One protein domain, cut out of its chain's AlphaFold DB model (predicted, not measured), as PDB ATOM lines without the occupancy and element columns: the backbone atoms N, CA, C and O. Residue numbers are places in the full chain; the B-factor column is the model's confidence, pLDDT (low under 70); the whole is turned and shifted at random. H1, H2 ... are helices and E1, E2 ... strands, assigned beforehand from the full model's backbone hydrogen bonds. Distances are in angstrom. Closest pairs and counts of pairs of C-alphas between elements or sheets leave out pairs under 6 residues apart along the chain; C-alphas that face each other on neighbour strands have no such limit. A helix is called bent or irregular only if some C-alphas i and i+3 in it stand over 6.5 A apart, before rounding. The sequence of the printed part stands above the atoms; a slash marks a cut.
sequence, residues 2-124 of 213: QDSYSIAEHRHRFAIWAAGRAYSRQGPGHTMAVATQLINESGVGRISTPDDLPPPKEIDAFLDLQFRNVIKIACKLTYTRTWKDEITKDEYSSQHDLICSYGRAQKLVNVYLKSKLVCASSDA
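Overview. This is residues 2 to 124 of the 213 residues of an uncharacterized protein of Pseudomonas fluorescens LMG 5329 (UniProt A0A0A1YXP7). Four helices make a loose, mostly crossed cluster, and a long two-stranded hairpin, E1 and E2, runs out from one end of it. H1 and H4 lie side by side, opposite ways; H2 crosses H1 at a steep tilt, and H3 crosses H4 on the side away from H1. The printed part has 123 residues, with four named helices and two named strands in the order H1, H2, H3, E1, E2, H4; the sheet is E1 - E2, antiparallel, and the class is mostly helix. The whole is loose, with a radius of gyration of the C-alphas of 17.1 A, and flat, spanning 63 by 38 by 20 A; the hairpin makes much of the length.

Along the chain. Find C-alpha 7 at (-23.829, -6.724, -58.048); from there H1 runs through residues 7 to 23, 23.8 A. Next comes H2, residues 32 to 42, 15.3 A. Look for H3 at residues 56 to 74, 27.4 A, the longest helix; it is irregular, with C-alphas 57 and 60 at 7.3 A. E1, residues 78 to 84, begins at C-alpha 78 (-38.557, 21.948, -50.606), and E2 is residues 91 to 97. H4, residues 102 to 116, 20.9 A, ends at C-alpha 116 (-30.698, -4.756, -49.930).

Arrangement. Start at H4, a hub with H2, each touching three helices. H4 touches H1 at a shallow tilt of 30 degrees, opposite ways; the closest C-alphas are those of Ala 15 and Tyr 112, 4.9 A. With residues 63 to 71 alone, H3 touches H4 at a steep tilt of 61 degrees, closest at the C-alphas of Phe 67 and Ala 105, 5.0 A. With residues 16 to 23 alone, H1 touches H2 at a steep 64 degrees, closest at the C-alphas of Gly 20 and Ala 35, 5.0 A. With residues 66 to 74 alone, H3 touches H2, closest at the C-alphas of Ser 42 and Asn 69, 5.2 A. H2 and H4 only just touch, with 3 pairs of C-alphas within 8 A, the closest being Ile 39 and Val 109 at 7.4 A. H1 and H3 are apart. In the hairpin E1 and E2, N 81 and O 94 are 2.8 A apart and N 94 and O 81 3.0 A, within hydrogen-bond range. Every O i to N i+4 pair is within range in H1, H2 and H4, and 13 of 15 in H3.

Size, cuts and confidence. The C-alphas of Thr 88 and Ala 124 are the two farthest apart, 63.4 A. Residues 2 to 7, 55 to 61, of which 56 to 61 belong to H3, and 85 to 90 stand free. The printed part has no cut; the link from H2 to H3, residues 43 to 55, is long. Mean pLDDT of the printed part is 94.0, with residue 2 and residues 25 to 26 under 70.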
ATOM      1  N   GLN A   2     -20.734  -0.470 -69.320       63.03
ATOM      2  CA  GLN A   2     -21.470  -1.521 -68.608       63.03
ATOM      3  C   GLN A   2     -20.527  -2.313 -67.682       63.03
ATOM      4  O   GLN A   2     -20.963  -2.865 -66.678       63.03
ATOM      5  N   ASP A   3     -19.223  -2.245 -67.956       73.12
ATOM      6  CA  ASP A   3     -18.159  -2.981 -67.267       73.12
ATOM      7  C   ASP A   3     -17.898  -2.521 -65.820       73.12
ATOM      8  O   ASP A   3     -17.259  -3.234 -65.055       73.12
ATOM      9  N   SER A   4     -18.418  -1.357 -65.399       84.88
ATOM     10  CA  SER A   4     -18.322  -0.867 -64.012       84.88
ATOM     11  C   SER A   4     -19.562  -1.175 -63.159       84.88
ATOM     12  O   SER A   4     -19.647  -0.740 -62.010       84.88
ATOM     13  N   TYR A   5     -20.562  -1.869 -63.712       91.88
ATOM     14  CA  TYR A   5     -21.796  -2.203 -63.008       91.88
ATOM     15  C   TYR A   5     -21.637  -3.499 -62.211       91.88
ATOM     16  O   TYR A   5     -21.621  -4.594 -62.767       91.88
ATOM     17  N   SER A   6     -21.525  -3.375 -60.890       92.69
ATOM     18  CA  SER A   6     -21.359  -4.516 -59.988       92.69
ATOM     19  C   SER A   6     -22.690  -4.999 -59.403       92.69
ATOM     20  O   SER A   6     -23.692  -4.281 -59.386       92.69
ATOM     21  N   ILE A   7     -22.691  -6.206 -58.829       91.75
ATOM     22  CA  ILE A   7     -23.829  -6.724 -58.048       91.75
ATOM     23  C   ILE A   7     -24.161  -5.792 -56.871       91.75
ATOM     24  O   ILE A   7     -25.334  -5.588 -56.558       91.75
ATOM     25  N   ALA A   8     -23.149  -5.196 -56.233       91.56
ATOM     26  CA  ALA A   8     -23.352  -4.247 -55.139       91.56
ATOM     27  C   ALA A   8     -24.109  -2.995 -55.615       91.56
ATOM     28  O   ALA A   8     -25.070  -2.569 -54.969       91.56
ATOM     29  N   GLU A   9     -23.734  -2.466 -56.782       93.50
ATOM     30  CA  GLU A   9     -24.421  -1.338 -57.410       93.50
ATOM     31  C   GLU A   9     -25.851  -1.712 -57.832       93.50
ATOM     32  O   GLU A   9     -26.788  -0.948 -57.594       93.50
ATOM     33  N   HIS A  10     -26.057  -2.912 -58.389       94.88
ATOM     34  CA  HIS A  10     -27.396  -3.413 -58.716       94.88
ATOM     35  C   HIS A  10     -28.305  -3.454 -57.484       94.88
ATOM     36  O   HIS A  10     -29.400  -2.888 -57.504       94.88
ATOM     37  N   ARG A  11     -27.829  -4.057 -56.386       95.12
ATOM     38  CA  ARG A  11     -28.567  -4.140 -55.117       95.12
ATOM     39  C   ARG A  11     -28.894  -2.760 -54.562       95.12
ATOM     40  O   ARG A  11     -30.019  -2.535 -54.126       95.12
ATOM     41  N   HIS A  12     -27.943  -1.829 -54.602       96.31
ATOM     42  CA  HIS A  12     -28.160  -0.460 -54.139       96.31
ATOM     43  C   HIS A  12     -29.247   0.257 -54.953       96.31
ATOM     44  O   HIS A  12     -30.202   0.775 -54.368       96.31
ATOM     45  N   ARG A  13     -29.169   0.221 -56.292       96.00
ATOM     46  CA  ARG A  13     -30.180   0.835 -57.173       96.00
ATOM     47  C   ARG A  13     -31.557   0.206 -57.003       96.00
ATOM     48  O   ARG A  13     -32.545   0.932 -56.904       96.00
ATOM     49  N   PHE A  14     -31.630  -1.124 -56.940       97.50
ATOM     50  CA  PHE A  14     -32.894  -1.833 -56.743       97.50
ATOM     51  C   PHE A  14     -33.520  -1.504 -55.383       97.50
ATOM     52  O   PHE A  14     -34.713  -1.214 -55.307       97.50
ATOM     53  N   ALA A  15     -32.719  -1.467 -54.316       97.81
ATOM     54  CA  ALA A  15     -33.194  -1.115 -52.984       97.81
ATOM     55  C   ALA A  15     -33.684   0.340 -52.901       97.81
ATOM     56  O   ALA A  15     -34.735   0.585 -52.309       97.81
ATOM     57  N   ILE A  16     -32.985   1.298 -53.529       97.38
ATOM     58  CA  ILE A  16     -33.470   2.684 -53.659       97.38
ATOM     59  C   ILE A  16     -34.797   2.713 -54.409       97.38
ATOM     60  O   ILE A  16     -35.732   3.383 -53.970       97.38
ATOM     61  N   TRP A  17     -34.897   1.988 -55.525       97.12
ATOM     62  CA  TRP A  17     -36.121   1.941 -56.314       97.12
ATOM     63  C   TRP A  17     -37.298   1.407 -55.486       97.12
ATOM     64  O   TRP A  17     -38.327   2.076 -55.382       97.12
ATOM     65  N   ALA A  18     -37.131   0.261 -54.825       96.88
ATOM     66  CA  ALA A  18     -38.165  -0.351 -53.994       96.88
ATOM     67  C   ALA A  18     -38.586   0.565 -52.829       96.88
ATOM     68  O   ALA A  18     -39.778   0.827 -52.629       96.88
ATOM     69  N   ALA A  19     -37.611   1.112 -52.099       97.06
ATOM     70  CA  ALA A  19     -37.846   2.016 -50.979       97.06
ATOM     71  C   ALA A  19     -38.518   3.319 -51.415       97.06
ATOM     72  O   ALA A  19     -39.488   3.756 -50.793       97.06
ATOM     73  N   GLY A  20     -38.056   3.908 -52.518       95.50
ATOM     74  CA  GLY A  20     -38.620   5.124 -53.081       95.50
ATOM     75  C   GLY A  20     -40.067   4.939 -53.519       95.50
ATOM     76  O   GLY A  20     -40.899   5.779 -53.192       95.50
ATOM     77  N   ARG A  21     -40.413   3.807 -54.147       93.69
ATOM     78  CA  ARG A  21     -41.803   3.489 -54.526       93.69
ATOM     79  C   ARG A  21     -42.714   3.275 -53.320       93.69
ATOM     80  O   ARG A  21     -43.898   3.606 -53.389       93.69
ATOM     81  N   ALA A  22     -42.192   2.726 -52.226       91.69
ATOM     82  CA  ALA A  22     -42.936   2.589 -50.977       91.69
ATOM     83  C   ALA A  22     -43.136   3.946 -50.275       91.69
ATOM     84  O   ALA A  22     -44.224   4.230 -49.772       91.69
ATOM     85  N   TYR A  23     -42.106   4.795 -50.283       87.94
ATOM     86  CA  TYR A  23     -42.092   6.132 -49.686       87.94
ATOM     87  C   TYR A  23     -42.956   7.147 -50.441       87.94
ATOM     88  O   TYR A  23     -43.666   7.937 -49.814       87.94
ATOM     89  N   SER A  24     -42.936   7.103 -51.778       82.88
ATOM     90  CA  SER A  24     -43.607   8.069 -52.654       82.88
ATOM     91  C   SER A  24     -45.126   7.911 -52.704       82.88
ATOM     92  O   SER A  24     -45.805   8.588 -53.475       82.88
ATOM     93  N   ARG A  25     -45.694   6.980 -51.925       69.25
ATOM     94  CA  ARG A  25     -47.142   6.804 -51.853       69.25
ATOM     95  C   ARG A  25     -47.760   8.000 -51.124       69.25
ATOM     96  O   ARG A  25     -47.497   8.228 -49.943       69.25
ATOM     97  N   GLN A  26     -48.606   8.718 -51.863       63.09
ATOM     98  CA  GLN A  26     -49.511   9.773 -51.401       63.09
ATOM     99  C   GLN A  26     -48.833  10.925 -50.657       63.09
ATOM    100  O   GLN A  26     -48.702  10.898 -49.438       63.09
ATOM    101  N   GLY A  27     -48.445  11.967 -51.382       70.44
ATOM    102  CA  GLY A  27     -47.978  13.214 -50.785       70.44
ATOM    103  C   GLY A  27     -47.183  14.036 -51.792       70.44
ATOM    104  O   GLY A  27     -46.330  13.471 -52.480       70.44
ATOM    105  N   PRO A  28     -47.462  15.339 -51.931       81.31
ATOM    106  CA  PRO A  28     -46.652  16.192 -52.785       81.31
ATOM    107  C   PRO A  28     -45.235  16.321 -52.193       81.31
ATOM    108  O   PRO A  28     -45.059  16.344 -50.977       81.31
ATOM    109  N   GLY A  29     -44.222  16.334 -53.059       86.19
ATOM    110  CA  GLY A  29     -42.807  16.391 -52.665       86.19
ATOM    111  C   GLY A  29     -42.141  15.044 -52.361       86.19
ATOM    112  O   GLY A  29     -40.923  14.938 -52.467       86.19
ATOM    113  N   HIS A  30     -42.887  13.975 -52.067       90.00
ATOM    114  CA  HIS A  30     -42.318  12.643 -51.798       90.00
ATOM    115  C   HIS A  30     -42.012  11.892 -53.107       90.00
ATOM    116  O   HIS A  30     -42.714  10.955 -53.474       90.00
ATOM    117  N   THR A  31     -40.986  12.310 -53.851       92.06
ATOM    118  CA  THR A  31     -40.634  11.729 -55.165       92.06
ATOM    119  C   THR A  31     -39.526  10.672 -55.080       92.06
ATOM    120  O   THR A  31     -38.869  10.511 -54.052       92.06
ATOM    121  N   MET A  32     -39.273   9.965 -56.190       93.88
ATOM    122  CA  MET A  32     -38.121   9.057 -56.317       93.88
ATOM    123  C   MET A  32     -36.777   9.779 -56.159       93.88
ATOM    124  O   MET A  32     -35.859   9.232 -55.548       93.88
ATOM    125  N   ALA A  33     -36.661  11.001 -56.687       93.69
ATOM    126  CA  ALA A  33     -35.449  11.807 -56.564       93.69
ATOM    127  C   ALA A  33     -35.189  12.173 -55.097       93.69
ATOM    128  O   ALA A  33     -34.093  11.946 -54.590       93.69
ATOM    129  N   VAL A  34     -36.234  12.613 -54.387       95.31
ATOM    130  CA  VAL A  34     -36.160  12.890 -52.947       95.31
ATOM    131  C   VAL A  34     -35.803  11.628 -52.164       95.31
ATOM    132  O   VAL A  34     -34.893  11.663 -51.346       95.31
ATOM    133  N   ALA A  35     -36.446  10.488 -52.430       96.31
ATOM    134  CA  ALA A  35     -36.121   9.231 -51.752       96.31
ATOM    135  C   ALA A  35     -34.650   8.817 -51.942       96.31
ATOM    136  O   ALA A  35     -33.994   8.415 -50.981       96.31
ATOM    137  N   THR A  36     -34.130   8.959 -53.164       96.75
ATOM    138  CA  THR A  36     -32.724   8.691 -53.499       96.75
ATOM    139  C   THR A  36     -31.791   9.601 -52.704       96.75
ATOM    140  O   THR A  36     -30.848   9.122 -52.075       96.75
ATOM    141  N   GLN A  37     -32.090  10.903 -52.678       97.25
ATOM    142  CA  GLN A  37     -31.322  11.886 -51.921       97.25
ATOM    143  C   GLN A  37     -31.314  11.560 -50.421       97.25
ATOM    144  O   GLN A  37     -30.251  11.476 -49.811       97.25
ATOM    145  N   LEU A  38     -32.485  11.283 -49.838       97.88
ATOM    146  CA  LEU A  38     -32.626  10.944 -48.421       97.88
ATOM    147  C   LEU A  38     -31.844   9.680 -48.038       97.88
ATOM    148  O   LEU A  38     -31.209   9.653 -46.984       97.88
ATOM    149  N   ILE A  39     -31.857   8.640 -48.875       98.12
ATOM    150  CA  ILE A  39     -31.092   7.404 -48.634       98.12
ATOM    151  C   ILE A  39     -29.583   7.674 -48.658       98.12
ATOM    152  O   ILE A  39     -28.855   7.229 -47.768       98.12
ATOM    153  N   ASN A  40     -29.101   8.413 -49.653       96.81
ATOM    154  CA  ASN A  40     -27.666   8.618 -49.829       96.81
ATOM    155  C   ASN A  40     -27.085   9.578 -48.785       96.81
ATOM    156  O   ASN A  40     -26.016   9.316 -48.234       96.81
ATOM    157  N   GLU A  41     -27.807  10.650 -48.459       97.31
ATOM    158  CA  GLU A  41     -27.337  11.661 -47.511       97.31
ATOM    159  C   GLU A  41     -27.513  11.249 -46.041       97.31
ATOM    160  O   GLU A  41     -26.746  11.697 -45.190       97.31
ATOM    161  N   SER A  42     -28.478  10.376 -45.711       96.69
ATOM    162  CA  SER A  42     -28.689   9.929 -44.317       96.69
ATOM    163  C   SER A  42     -27.619   8.968 -43.804       96.69
ATOM    164  O   SER A  42     -27.526   8.752 -42.596       96.69
ATOM    165  N   GLY A  43     -26.811   8.408 -44.709       93.62
ATOM    166  CA  GLY A  43     -25.806   7.392 -44.409       93.62
ATOM    167  C   GLY A  43     -26.313   5.958 -44.573       93.62
ATOM    168  O   GLY A  43     -25.486   5.067 -44.759       93.62
ATOM    169  N   VAL A  44     -27.634   5.726 -44.620       96.38
ATOM    170  CA  VAL A  44     -28.197   4.377 -44.820       96.38
ATOM    171  C   VAL A  44     -27.750   3.768 -46.156       96.38
ATOM    172  O   VAL A  44     -27.512   2.565 -46.243       96.38
ATOM    173  N   GLY A  45     -27.539   4.600 -47.184       96.50
ATOM    174  CA  GLY A  45     -27.016   4.190 -48.490       96.50
ATOM    175  C   GLY A  45     -25.694   3.409 -48.427       96.50
ATOM    176  O   GLY A  45     -25.475   2.514 -49.245       96.50
ATOM    177  N   ARG A  46     -24.852   3.693 -47.420       95.88
ATOM    178  CA  ARG A  46     -23.505   3.115 -47.254       95.88
ATOM    179  C   ARG A  46     -23.518   1.669 -46.755       95.88
ATOM    180  O   ARG A  46     -22.570   0.938 -47.018       95.88
ATOM    181  N   ILE A  47     -24.598   1.246 -46.097       96.38
ATOM    182  CA  ILE A  47     -24.773  -0.120 -45.591       96.38
ATOM    183  C   ILE A  47     -24.906  -1.049 -46.793       96.38
ATOM    184  O   ILE A  47     -25.845  -0.907 -47.583       96.38
ATOM    185  N   SER A  48     -23.960  -1.961 -46.970       93.38
ATOM    186  CA  SER A  48     -23.825  -2.781 -48.177       93.38
ATOM    187  C   SER A  48     -23.971  -4.270 -47.905       93.38
ATOM    188  O   SER A  48     -24.482  -4.990 -48.763       93.38
ATOM    189  N   THR A  49     -23.585  -4.713 -46.714       94.81
ATOM    190  CA  THR A  49     -23.629  -6.101 -46.264       94.81
ATOM    191  C   THR A  49     -24.181  -6.190 -44.837       94.81
ATOM    192  O   THR A  49     -24.232  -5.179 -44.132       94.81
ATOM    193  N   PRO A  50     -24.590  -7.384 -44.376       96.38
ATOM    194  CA  PRO A  50     -24.960  -7.597 -42.978       96.38
ATOM    195  C   PRO A  50     -23.852  -7.261 -41.968       96.38
ATOM    196  O   PRO A  50     -24.173  -6.994 -40.816       96.38
ATOM    197  N   ASP A  51     -22.578  -7.250 -42.378       95.75
ATOM    198  CA  ASP A  51     -21.444  -6.876 -41.516       95.75
ATOM    199  C   ASP A  51     -21.359  -5.371 -41.239       95.75
ATOM    200  O   ASP A  51     -20.738  -4.955 -40.265       95.75
ATOM    201  N   ASP A  52     -22.028  -4.552 -42.053       96.62
ATOM    202  CA  ASP A  52     -22.124  -3.107 -41.830       96.62
ATOM    203  C   ASP A  52     -23.186  -2.748 -40.768       96.62
ATOM    204  O   ASP A  52     -23.363  -1.573 -40.433       96.62
ATOM    205  N   LEU A  53     -23.940  -3.737 -40.271       97.62
ATOM    206  CA  LEU A  53     -24.936  -3.549 -39.221       97.62
ATOM    207  C   LEU A  53     -24.293  -3.642 -37.829       97.62
ATOM    208  O   LEU A  53     -23.399  -4.459 -37.607       97.62
ATOM    209  N   PRO A  54     -24.781  -2.864 -36.847       97.62
ATOM    210  CA  PRO A  54     -24.370  -3.049 -35.465       97.62
ATOM    211  C   PRO A  54     -24.909  -4.378 -34.904       97.62
ATOM    212  O   PRO A  54     -25.800  -4.998 -35.498       97.62
ATOM    213  N   PRO A  55     -24.433  -4.811 -33.723       97.06
ATOM    214  CA  PRO A  55     -24.966  -5.990 -33.049       97.06
ATOM    215  C   PRO A  55     -26.499  -5.937 -32.902       97.06
ATOM    216  O   PRO A  55     -27.042  -4.860 -32.643       97.06
ATOM    217  N   PRO A  56     -27.221  -7.076 -32.952       95.88
ATOM    218  CA  PRO A  56     -28.689  -7.100 -32.917       95.88
ATOM    219  C   PRO A  56     -29.332  -6.316 -31.763       95.88
ATOM    220  O   PRO A  56     -30.379  -5.697 -31.936       95.88
ATOM    221  N   LYS A  57     -28.679  -6.281 -30.594       96.25
ATOM    222  CA  LYS A  57     -29.120  -5.523 -29.408       96.25
ATOM    223  C   LYS A  57     -29.116  -3.994 -29.589       96.25
ATOM    224  O   LYS A  57     -29.760  -3.294 -28.818       96.25
ATOM    225  N   GLU A  58     -28.392  -3.481 -30.581       98.06
ATOM    226  CA  GLU A  58     -28.220  -2.050 -30.868       98.06
ATOM    227  C   GLU A  58     -29.031  -1.585 -32.090       98.06
ATOM    228  O   GLU A  58     -29.106  -0.384 -32.359       98.06
ATOM    229  N   ILE A  59     -29.688  -2.507 -32.809       98.00
ATOM    230  CA  ILE A  59     -30.417  -2.208 -34.050       98.00
ATOM    231  C   ILE A  59     -31.559  -1.207 -33.834       98.00
ATOM    232  O   ILE A  59     -31.740  -0.318 -34.664       98.00
ATOM    233  N   ASP A  60     -32.279  -1.273 -32.712       98.38
ATOM    234  CA  ASP A  60     -33.332  -0.303 -32.379       98.38
ATOM    235  C   ASP A  60     -32.810   1.145 -32.382       98.38
ATOM    236  O   ASP A  60     -33.388   2.026 -33.023       98.38
ATOM    237  N   ALA A  61     -31.708   1.385 -31.664       98.44
ATOM    238  CA  ALA A  61     -31.102   2.707 -31.530       98.44
ATOM    239  C   ALA A  61     -30.485   3.170 -32.855       98.44
ATOM    240  O   ALA A  61     -30.615   4.334 -33.239       98.44
ATOM    241  N   PHE A  62     -29.862   2.241 -33.579       98.44
ATOM    242  CA  PHE A  62     -29.317   2.494 -34.902       98.44
ATOM    243  C   PHE A  62     -30.393   2.928 -35.897       98.44
ATOM    244  O   PHE A  62     -30.226   3.943 -36.574       98.44
ATOM    245  N   LEU A  63     -31.514   2.208 -35.964       98.44
ATOM    246  CA  LEU A  63     -32.611   2.534 -36.869       98.44
ATOM    247  C   LEU A  63     -33.293   3.853 -36.486       98.44
ATOM    248  O   LEU A  63     -33.534   4.666 -37.376       98.44
ATOM    249  N   ASP A  64     -33.514   4.132 -35.194       98.56
ATOM    250  CA  ASP A  64     -33.998   5.450 -34.737       98.56
ATOM    251  C   ASP A  64     -33.078   6.585 -35.217       98.56
ATOM    252  O   ASP A  64     -33.556   7.587 -35.757       98.56
ATOM    253  N   LEU A  65     -31.755   6.414 -35.109       98.50
ATOM    254  CA  LEU A  65     -30.788   7.383 -35.628       98.50
ATOM    255  C   LEU A  65     -30.915   7.563 -37.148       98.50
ATOM    256  O   LEU A  65     -30.974   8.702 -37.617       98.50
ATOM    257  N   GLN A  66     -31.015   6.474 -37.921       98.56
ATOM    258  CA  GLN A  66     -31.193   6.563 -39.377       98.56
ATOM    259  C   GLN A  66     -32.496   7.287 -39.744       98.56
ATOM    260  O   GLN A  66     -32.500   8.154 -40.621       98.56
ATOM    261  N   PHE A  67     -33.600   7.001 -39.046       98.62
ATOM    262  CA  PHE A  67     -34.878   7.668 -39.291       98.62
ATOM    263  C   PHE A  67     -34.786   9.168 -38.993       98.62
ATOM    264  O   PHE A  67     -35.236   9.986 -39.795       98.62
ATOM    265  N   ARG A  68     -34.157   9.553 -37.877       98.56
ATOM    266  CA  ARG A  68     -33.942  10.966 -37.527       98.56
ATOM    267  C   ARG A  68     -33.036  11.679 -38.522       98.56
ATOM    268  O   ARG A  68     -33.314  12.832 -38.843       98.56
ATOM    269  N   ASN A  69     -32.005  11.015 -39.044       98.56
ATOM    270  CA  ASN A  69     -31.155  11.577 -40.094       98.56
ATOM    271  C   ASN A  69     -31.959  11.854 -41.369       98.56
ATOM    272  O   ASN A  69     -31.880  12.959 -41.903       98.56
ATOM    273  N   VAL A  70     -32.791  10.901 -41.806       98.50
ATOM    274  CA  VAL A  70     -33.709  11.095 -42.940       98.50
ATOM    275  C   VAL A  70     -34.630  12.295 -42.705       98.50
ATOM    276  O   VAL A  70     -34.746  13.151 -43.579       98.50
ATOM    277  N   ILE A  71     -35.245  12.409 -41.524       98.19
ATOM    278  CA  ILE A  71     -36.113  13.549 -41.182       98.19
ATOM    279  C   ILE A  71     -35.323  14.864 -41.221       98.19
ATOM    280  O   ILE A  71     -35.769  15.828 -41.834       98.19
ATOM    281  N   LYS A  72     -34.129  14.899 -40.617       98.25
ATOM    282  CA  LYS A  72     -33.260  16.085 -40.567       98.25
ATOM    283  C   LYS A  72     -32.867  16.579 -41.959       98.25
ATOM    284  O   LYS A  72     -32.771  17.787 -42.158       98.25
ATOM    285  N   ILE A  73     -32.611  15.669 -42.897       98.00
ATOM    286  CA  ILE A  73     -32.309  16.022 -44.289       98.00
ATOM    287  C   ILE A  73     -33.575  16.519 -44.978       98.00
ATOM    288  O   ILE A  73     -33.547  17.587 -45.580       98.00
ATOM    289  N   ALA A  74     -34.695  15.808 -44.825       96.75
ATOM    290  CA  ALA A  74     -35.968  16.198 -45.422       96.75
ATOM    291  C   ALA A  74     -36.411  17.610 -45.010       96.75
ATOM    292  O   ALA A  74     -36.883  18.352 -45.862       96.75
ATOM    293  N   CYS A  75     -36.181  18.017 -43.757       96.06
ATOM    294  CA  CYS A  75     -36.478  19.371 -43.271       96.06
ATOM    295  C   CYS A  75     -35.713  20.494 -43.994       96.06
ATOM    296  O   CYS A  75     -36.037  21.659 -43.796       96.06
ATOM    297  N   LYS A  76     -34.687  20.171 -44.787       96.75
ATOM    298  CA  LYS A  76     -33.931  21.136 -45.602       96.75
ATOM    299  C   LYS A  76     -34.373  21.148 -47.065       96.75
ATOM    300  O   LYS A  76     -33.834  21.920 -47.851       96.75
ATOM    301  N   LEU A  77     -35.284  20.254 -47.445       96.25
ATOM    302  CA  LEU A  77     -35.759  20.114 -48.812       96.25
ATOM    303  C   LEU A  77     -37.083  20.845 -48.980       96.25
ATOM    304  O   LEU A  77     -37.913  20.903 -48.073       96.25
ATOM    305  N   THR A  78     -37.296  21.344 -50.189       95.81
ATOM    306  CA  THR A  78     -38.557  21.948 -50.606       95.81
ATOM    307  C   THR A  78     -39.061  21.259 -51.864       95.81
ATOM    308  O   THR A  78     -38.309  20.580 -52.568       95.81
ATOM    309  N   TYR A  79     -40.348  21.411 -52.148       93.75
ATOM    310  CA  TYR A  79     -40.944  20.983 -53.402       93.75
ATOM    311  C   TYR A  79     -41.861  22.075 -53.947       93.75
ATOM    312  O   TYR A  79     -42.499  22.811 -53.194       93.75
ATOM    313  N   THR A  80     -41.952  22.144 -55.270       93.50
ATOM    314  CA  THR A  80     -42.918  23.005 -55.949       93.50
ATOM    315  C   THR A  80     -44.218  22.239 -56.129       93.50
ATOM    316  O   THR A  80     -44.237  21.140 -56.689       93.50
ATOM    317  N   ARG A  81     -45.317  22.806 -55.639       91.38
ATOM    318  CA  ARG A  81     -46.666  22.359 -55.974       91.38
ATOM    319  C   ARG A  81     -47.150  23.201 -57.140       91.38
ATOM    320  O   ARG A  81     -47.155  24.418 -57.023       91.38
ATOM    321  N   THR A  82     -47.600  22.551 -58.202       90.94
ATOM    322  CA  THR A  82     -48.269  23.213 -59.326       90.94
ATOM    323  C   THR A  82     -49.730  22.790 -59.347       90.94
ATOM    324  O   THR A  82     -50.040  21.614 -59.134       90.94
ATOM    325  N   TRP A  83     -50.634  23.738 -59.561       92.38
ATOM    326  CA  TRP A  83     -52.062  23.488 -59.750       92.38
ATOM    327  C   TRP A  83     -52.623  24.470 -60.776       92.38
ATOM    328  O   TRP A  83     -52.010  25.495 -61.065       92.38
ATOM    329  N   LYS A  84     -53.783  24.140 -61.342       94.56
ATOM    330  CA  LYS A  84     -54.492  25.015 -62.276       94.56
ATOM    331  C   LYS A  84     -55.755  25.537 -61.622       94.56
ATOM    332  O   LYS A  84     -56.419  24.771 -60.922       94.56
ATOM    333  N   ASP A  85     -56.070  26.802 -61.856       92.75
ATOM    334  CA  ASP A  85     -57.380  27.329 -61.498       92.75
ATOM    335  C   ASP A  85     -58.461  26.590 -62.294       92.75
ATOM    336  O   ASP A  85     -58.313  26.296 -63.487       92.75
ATOM    337  N   GLU A  86     -59.538  26.213 -61.611       91.81
ATOM    338  CA  GLU A  86     -60.580  25.383 -62.206       91.81
ATOM    339  C   GLU A  86     -61.374  26.137 -63.281       91.81
ATOM    340  O   GLU A  86     -61.831  25.508 -64.244       91.81
ATOM    341  N   ILE A  87     -61.475  27.464 -63.158       91.69
ATOM    342  CA  ILE A  87     -62.272  28.354 -64.002       91.69
ATOM    343  C   ILE A  87     -61.393  28.982 -65.086       91.69
ATOM    344  O   ILE A  87     -61.670  28.798 -66.270       91.69
ATOM    345  N   THR A  88     -60.329  29.692 -64.704       93.81
ATOM    346  CA  THR A  88     -59.489  30.454 -65.642       93.81
ATOM    347  C   THR A  88     -58.486  29.577 -66.387       93.81
ATOM    348  O   THR A  88     -57.995  29.970 -67.440       93.81
ATOM    349  N   LYS A  89     -58.216  28.363 -65.880       93.56
ATOM    350  CA  LYS A  89     -57.166  27.439 -66.355       93.56
ATOM    351  C   LYS A  89     -55.740  27.973 -66.225       93.56
ATOM    352  O   LYS A  89     -54.815  27.296 -66.684       93.56
ATOM    353  N   ASP A  90     -55.559  29.110 -65.558       94.81
ATOM    354  CA  ASP A  90     -54.242  29.659 -65.262       94.81
ATOM    355  C   ASP A  90     -53.458  28.703 -64.361       94.81
ATOM    356  O   ASP A  90     -54.015  28.023 -63.493       94.81
ATOM    357  N   GLU A  91     -52.149  28.624 -64.592       95.56
ATOM    358  CA  GLU A  91     -51.254  27.759 -63.834       95.56
ATOM    359  C   GLU A  91     -50.579  28.539 -62.708       95.56
ATOM    360  O   GLU A  91     -49.943  29.569 -62.926       95.56
ATOM    361  N   TYR A  92     -50.692  28.007 -61.497       94.19
ATOM    362  CA  TYR A  92     -50.091  28.564 -60.296       94.19
ATOM    363  C   TYR A  92     -49.083  27.581 -59.729       94.19
ATOM    364  O   TYR A  92     -49.247  26.358 -59.813       94.19
ATOM    365  N   SER A  93     -48.042  28.123 -59.105       94.12
ATOM    366  CA  SER A  93     -47.081  27.319 -58.371       94.12
ATOM    367  C   SER A  93     -46.702  27.965 -57.046       94.12
ATOM    368  O   SER A  93     -46.669  29.187 -56.915       94.12
ATOM    369  N   SER A  94     -46.413  27.128 -56.054       94.75
ATOM    370  CA  SER A  94     -45.866  27.562 -54.773       94.75
ATOM    371  C   SER A  94     -44.839  26.574 -54.253       94.75
ATOM    372  O   SER A  94     -44.950  25.359 -54.443       94.75
ATOM    373  N   GLN A  95     -43.832  27.113 -53.578       95.81
ATOM    374  CA  GLN A  95     -42.797  26.336 -52.915       95.81
ATOM    375  C   GLN A  95     -43.249  25.976 -51.497       95.81
ATOM    376  O   GLN A  95     -43.804  26.806 -50.780       95.81
ATOM    377  N   HIS A  96     -43.024  24.727 -51.103       94.62
ATOM    378  CA  HIS A  96     -43.382  24.202 -49.791       94.62
ATOM    379  C   HIS A  96     -42.235  23.392 -49.199       94.62
ATOM    380  O   HIS A  96     -41.523  22.699 -49.926       94.62
ATOM    381  N   ASP A  97     -42.120  23.406 -47.877       94.94
ATOM    382  CA  ASP A  97     -41.188  22.540 -47.159       94.94
ATOM    383  C   ASP A  97     -41.618  21.074 -47.245       94.94
ATOM    384  O   ASP A  97     -42.801  20.723 -47.136       94.94
ATOM    385  N   LEU A  98     -40.642  20.182 -47.405       94.38
ATOM    386  CA  LEU A  98     -40.892  18.750 -47.385       94.38
ATOM    387  C   LEU A  98     -41.079  18.261 -45.944       94.38
ATOM    388  O   LEU A  98     -40.144  18.188 -45.148       94.38
ATOM    389  N   ILE A  99     -42.289  17.802 -45.628       92.31
ATOM    390  CA  ILE A  99     -42.575  17.178 -44.334       92.31
ATOM    391  C   ILE A  99     -42.320  15.668 -44.421       92.31
ATOM    392  O   ILE A  99     -43.040  14.924 -45.097       92.31
ATOM    393  N   CYS A 100     -41.319  15.186 -43.683       94.94
ATOM    394  CA  CYS A 100     -41.076  13.759 -43.483       94.94
ATOM    395  C   CYS A 100     -41.396  13.369 -42.037       94.94
ATOM    396  O   CYS A 100     -40.707  13.767 -41.103       94.94
ATOM    397  N   SER A 101     -42.460  12.589 -41.845       95.69
ATOM    398  CA  SER A 101     -42.784  12.027 -40.534       95.69
ATOM    399  C   SER A 101     -41.836  10.882 -40.176       95.69
ATOM    400  O   SER A 101     -41.223  10.263 -41.049       95.69
ATOM    401  N   TYR A 102     -41.799  10.523 -38.892       97.81
ATOM    402  CA  TYR A 102     -41.079   9.335 -38.429       97.81
ATOM    403  C   TYR A 102     -41.549   8.074 -39.157       97.81
ATOM    404  O   TYR A 102     -40.757   7.235 -39.577       97.81
ATOM    405  N   GLY A 103     -42.855   7.978 -39.383       96.38
ATOM    406  CA  GLY A 103     -43.459   6.892 -40.126       96.38
ATOM    407  C   GLY A 103     -43.080   6.813 -41.610       96.38
ATOM    408  O   GLY A 103     -42.940   5.714 -42.148       96.38
ATOM    409  N   ARG A 104     -42.832   7.948 -42.277       95.62
ATOM    410  CA  ARG A 104     -42.262   7.953 -43.636       95.62
ATOM    411  C   ARG A 104     -40.790   7.567 -43.638       95.62
ATOM    412  O   ARG A 104     -40.385   6.772 -44.484       95.62
ATOM    413  N   ALA A 105     -40.020   8.090 -42.687       97.75
ATOM    414  CA  ALA A 105     -38.603   7.781 -42.554       97.75
ATOM    415  C   ALA A 105     -38.367   6.284 -42.294       97.75
ATOM    416  O   ALA A 105     -37.588   5.662 -43.016       97.75
ATOM    417  N   GLN A 106     -39.108   5.676 -41.358       97.94
ATOM    418  CA  GLN A 106     -39.000   4.234 -41.104       97.94
ATOM    419  C   GLN A 106     -39.393   3.399 -42.320       97.94
ATOM    420  O   GLN A 106     -38.740   2.402 -42.601       97.94
ATOM    421  N   LYS A 107     -40.413   3.814 -43.091       96.69
ATOM    422  CA  LYS A 107     -40.833   3.056 -44.275       96.69
ATOM    423  C   LYS A 107     -39.732   3.061 -45.329       96.69
ATOM    424  O   LYS A 107     -39.419   2.009 -45.874       96.69
ATOM    425  N   LEU A 108     -39.137   4.228 -45.584       97.88
ATOM    426  CA  LEU A 108     -38.040   4.380 -46.538       97.88
ATOM    427  C   LEU A 108     -36.836   3.516 -46.135       97.88
ATOM    428  O   LEU A 108     -36.375   2.695 -46.923       97.88
ATOM    429  N   VAL A 109     -36.365   3.660 -44.895       98.62
ATOM    430  CA  VAL A 109     -35.173   2.957 -44.400       98.62
ATOM    431  C   VAL A 109     -35.402   1.448 -44.309       98.62
ATOM    432  O   VAL A 109     -34.582   0.683 -44.812       98.62
ATOM    433  N   ASN A 110     -36.521   0.998 -43.736       98.31
ATOM    434  CA  ASN A 110     -36.763  -0.432 -43.541       98.31
ATOM    435  C   ASN A 110     -36.980  -1.163 -44.870       98.31
ATOM    436  O   ASN A 110     -36.496  -2.280 -45.025       98.31
ATOM    437  N   VAL A 111     -37.647  -0.544 -45.855       97.88
ATOM    438  CA  VAL A 111     -37.755  -1.148 -47.196       97.88
ATOM    439  C   VAL A 111     -36.385  -1.203 -47.870       97.88
ATOM    440  O   VAL A 111     -36.040  -2.244 -48.422       97.88
ATOM    441  N   TYR A 112     -35.580  -0.138 -47.778       98.56
ATOM    442  CA  TYR A 112     -34.229  -0.129 -48.345       98.56
ATOM    443  C   TYR A 112     -33.367  -1.260 -47.767       98.56
ATOM    444  O   TYR A 112     -32.816  -2.063 -48.521       98.56
ATOM    445  N   LEU A 113     -33.299  -1.375 -46.437       98.38
ATOM    446  CA  LEU A 113     -32.505  -2.408 -45.768       98.38
ATOM    447  C   LEU A 113     -33.034  -3.815 -46.041       98.38
ATOM    448  O   LEU A 113     -32.241  -4.723 -46.281       98.38
ATOM    449  N   LYS A 114     -34.355  -4.009 -46.068       96.62
ATOM    450  CA  LYS A 114     -34.947  -5.314 -46.380       96.62
ATOM    451  C   LYS A 114     -34.607  -5.755 -47.803       96.62
ATOM    452  O   LYS A 114     -34.118  -6.864 -47.996       96.62
ATOM    453  N   SER A 115     -34.817  -4.885 -48.791       96.88
ATOM    454  CA  SER A 115     -34.523  -5.200 -50.192       96.88
ATOM    455  C   SER A 115     -33.028  -5.402 -50.446       96.88
ATOM    456  O   SER A 115     -32.674  -6.225 -51.286       96.88
ATOM    457  N   LYS A 116     -32.153  -4.675 -49.736       96.44
ATOM    458  CA  LYS A 116     -30.698  -4.756 -49.930       96.44
ATOM    459  C   LYS A 116     -30.039  -5.907 -49.169       96.44
ATOM    460  O   LYS A 116     -29.092  -6.485 -49.694       96.44
ATOM    461  N   LEU A 117     -30.501  -6.201 -47.952       96.88
ATOM    462  CA  LEU A 117     -29.872  -7.162 -47.043       96.88
ATOM    463  C   LEU A 117     -30.716  -8.424 -46.903       96.88
ATOM    464  O   LEU A 117     -30.297  -9.473 -47.366       96.88
ATOM    465  N   VAL A 118     -31.930  -8.328 -46.351       94.88
ATOM    466  CA  VAL A 118     -32.763  -9.513 -46.049       94.88
ATOM    467  C   VAL A 118     -33.001 -10.368 -47.295       94.88
ATOM    468  O   VAL A 118     -32.793 -11.573 -47.259       94.88
ATOM    469  N   CYS A 119     -33.380  -9.751 -48.416       93.31
ATOM    470  CA  CYS A 119     -33.655 -10.473 -49.663       93.31
ATOM    471  C   CYS A 119     -32.398 -10.966 -50.403       93.31
ATOM    472  O   CYS A 119     -32.526 -11.704 -51.375       93.31
ATOM    473  N   ALA A 120     -31.205 -10.529 -49.994       92.12
ATOM    474  CA  ALA A 120     -29.940 -10.858 -50.652       92.12
ATOM    475  C   ALA A 120     -28.989 -11.688 -49.768       92.12
ATOM    476  O   ALA A 120     -27.898 -12.039 -50.222       92.12
ATOM    477  N   SER A 121     -29.392 -11.953 -48.526       92.31
ATOM    478  CA  SER A 121     -28.651 -12.697 -47.511       92.31
ATOM    479  C   SER A 121     -28.920 -14.196 -47.573       92.31
ATOM    480  O   SER A 121     -29.910 -14.650 -48.145       92.31
ATOM    481  N   SER A 122     -28.022 -14.957 -46.953       91.25
ATOM    482  CA  SER A 122     -28.161 -16.404 -46.752       91.25
ATOM    483  C   SER A 122     -28.543 -16.729 -45.303       91.25
ATOM    484  O   SER A 122     -28.517 -15.850 -44.439       91.25
ATOM    485  N   ASP A 123     -28.827 -17.999 -45.007       89.75
ATOM    486  CA  ASP A 123     -29.120 -18.459 -43.641       89.75
ATOM    487  C   ASP A 123     -27.981 -18.153 -42.651       89.75
ATOM    488  O   ASP A 123     -28.231 -17.864 -41.480       89.75
ATOM    489  N   ALA A 124     -26.728 -18.116 -43.120       90.25
ATOM    490  CA  ALA A 124     -25.575 -17.751 -42.296       90.25
ATOM    491  C   ALA A 124     -25.629 -16.299 -41.773       90.25
ATOM    492  O   ALA A 124     -25.039 -15.997 -40.735       90.25
TER     493      ALA A 124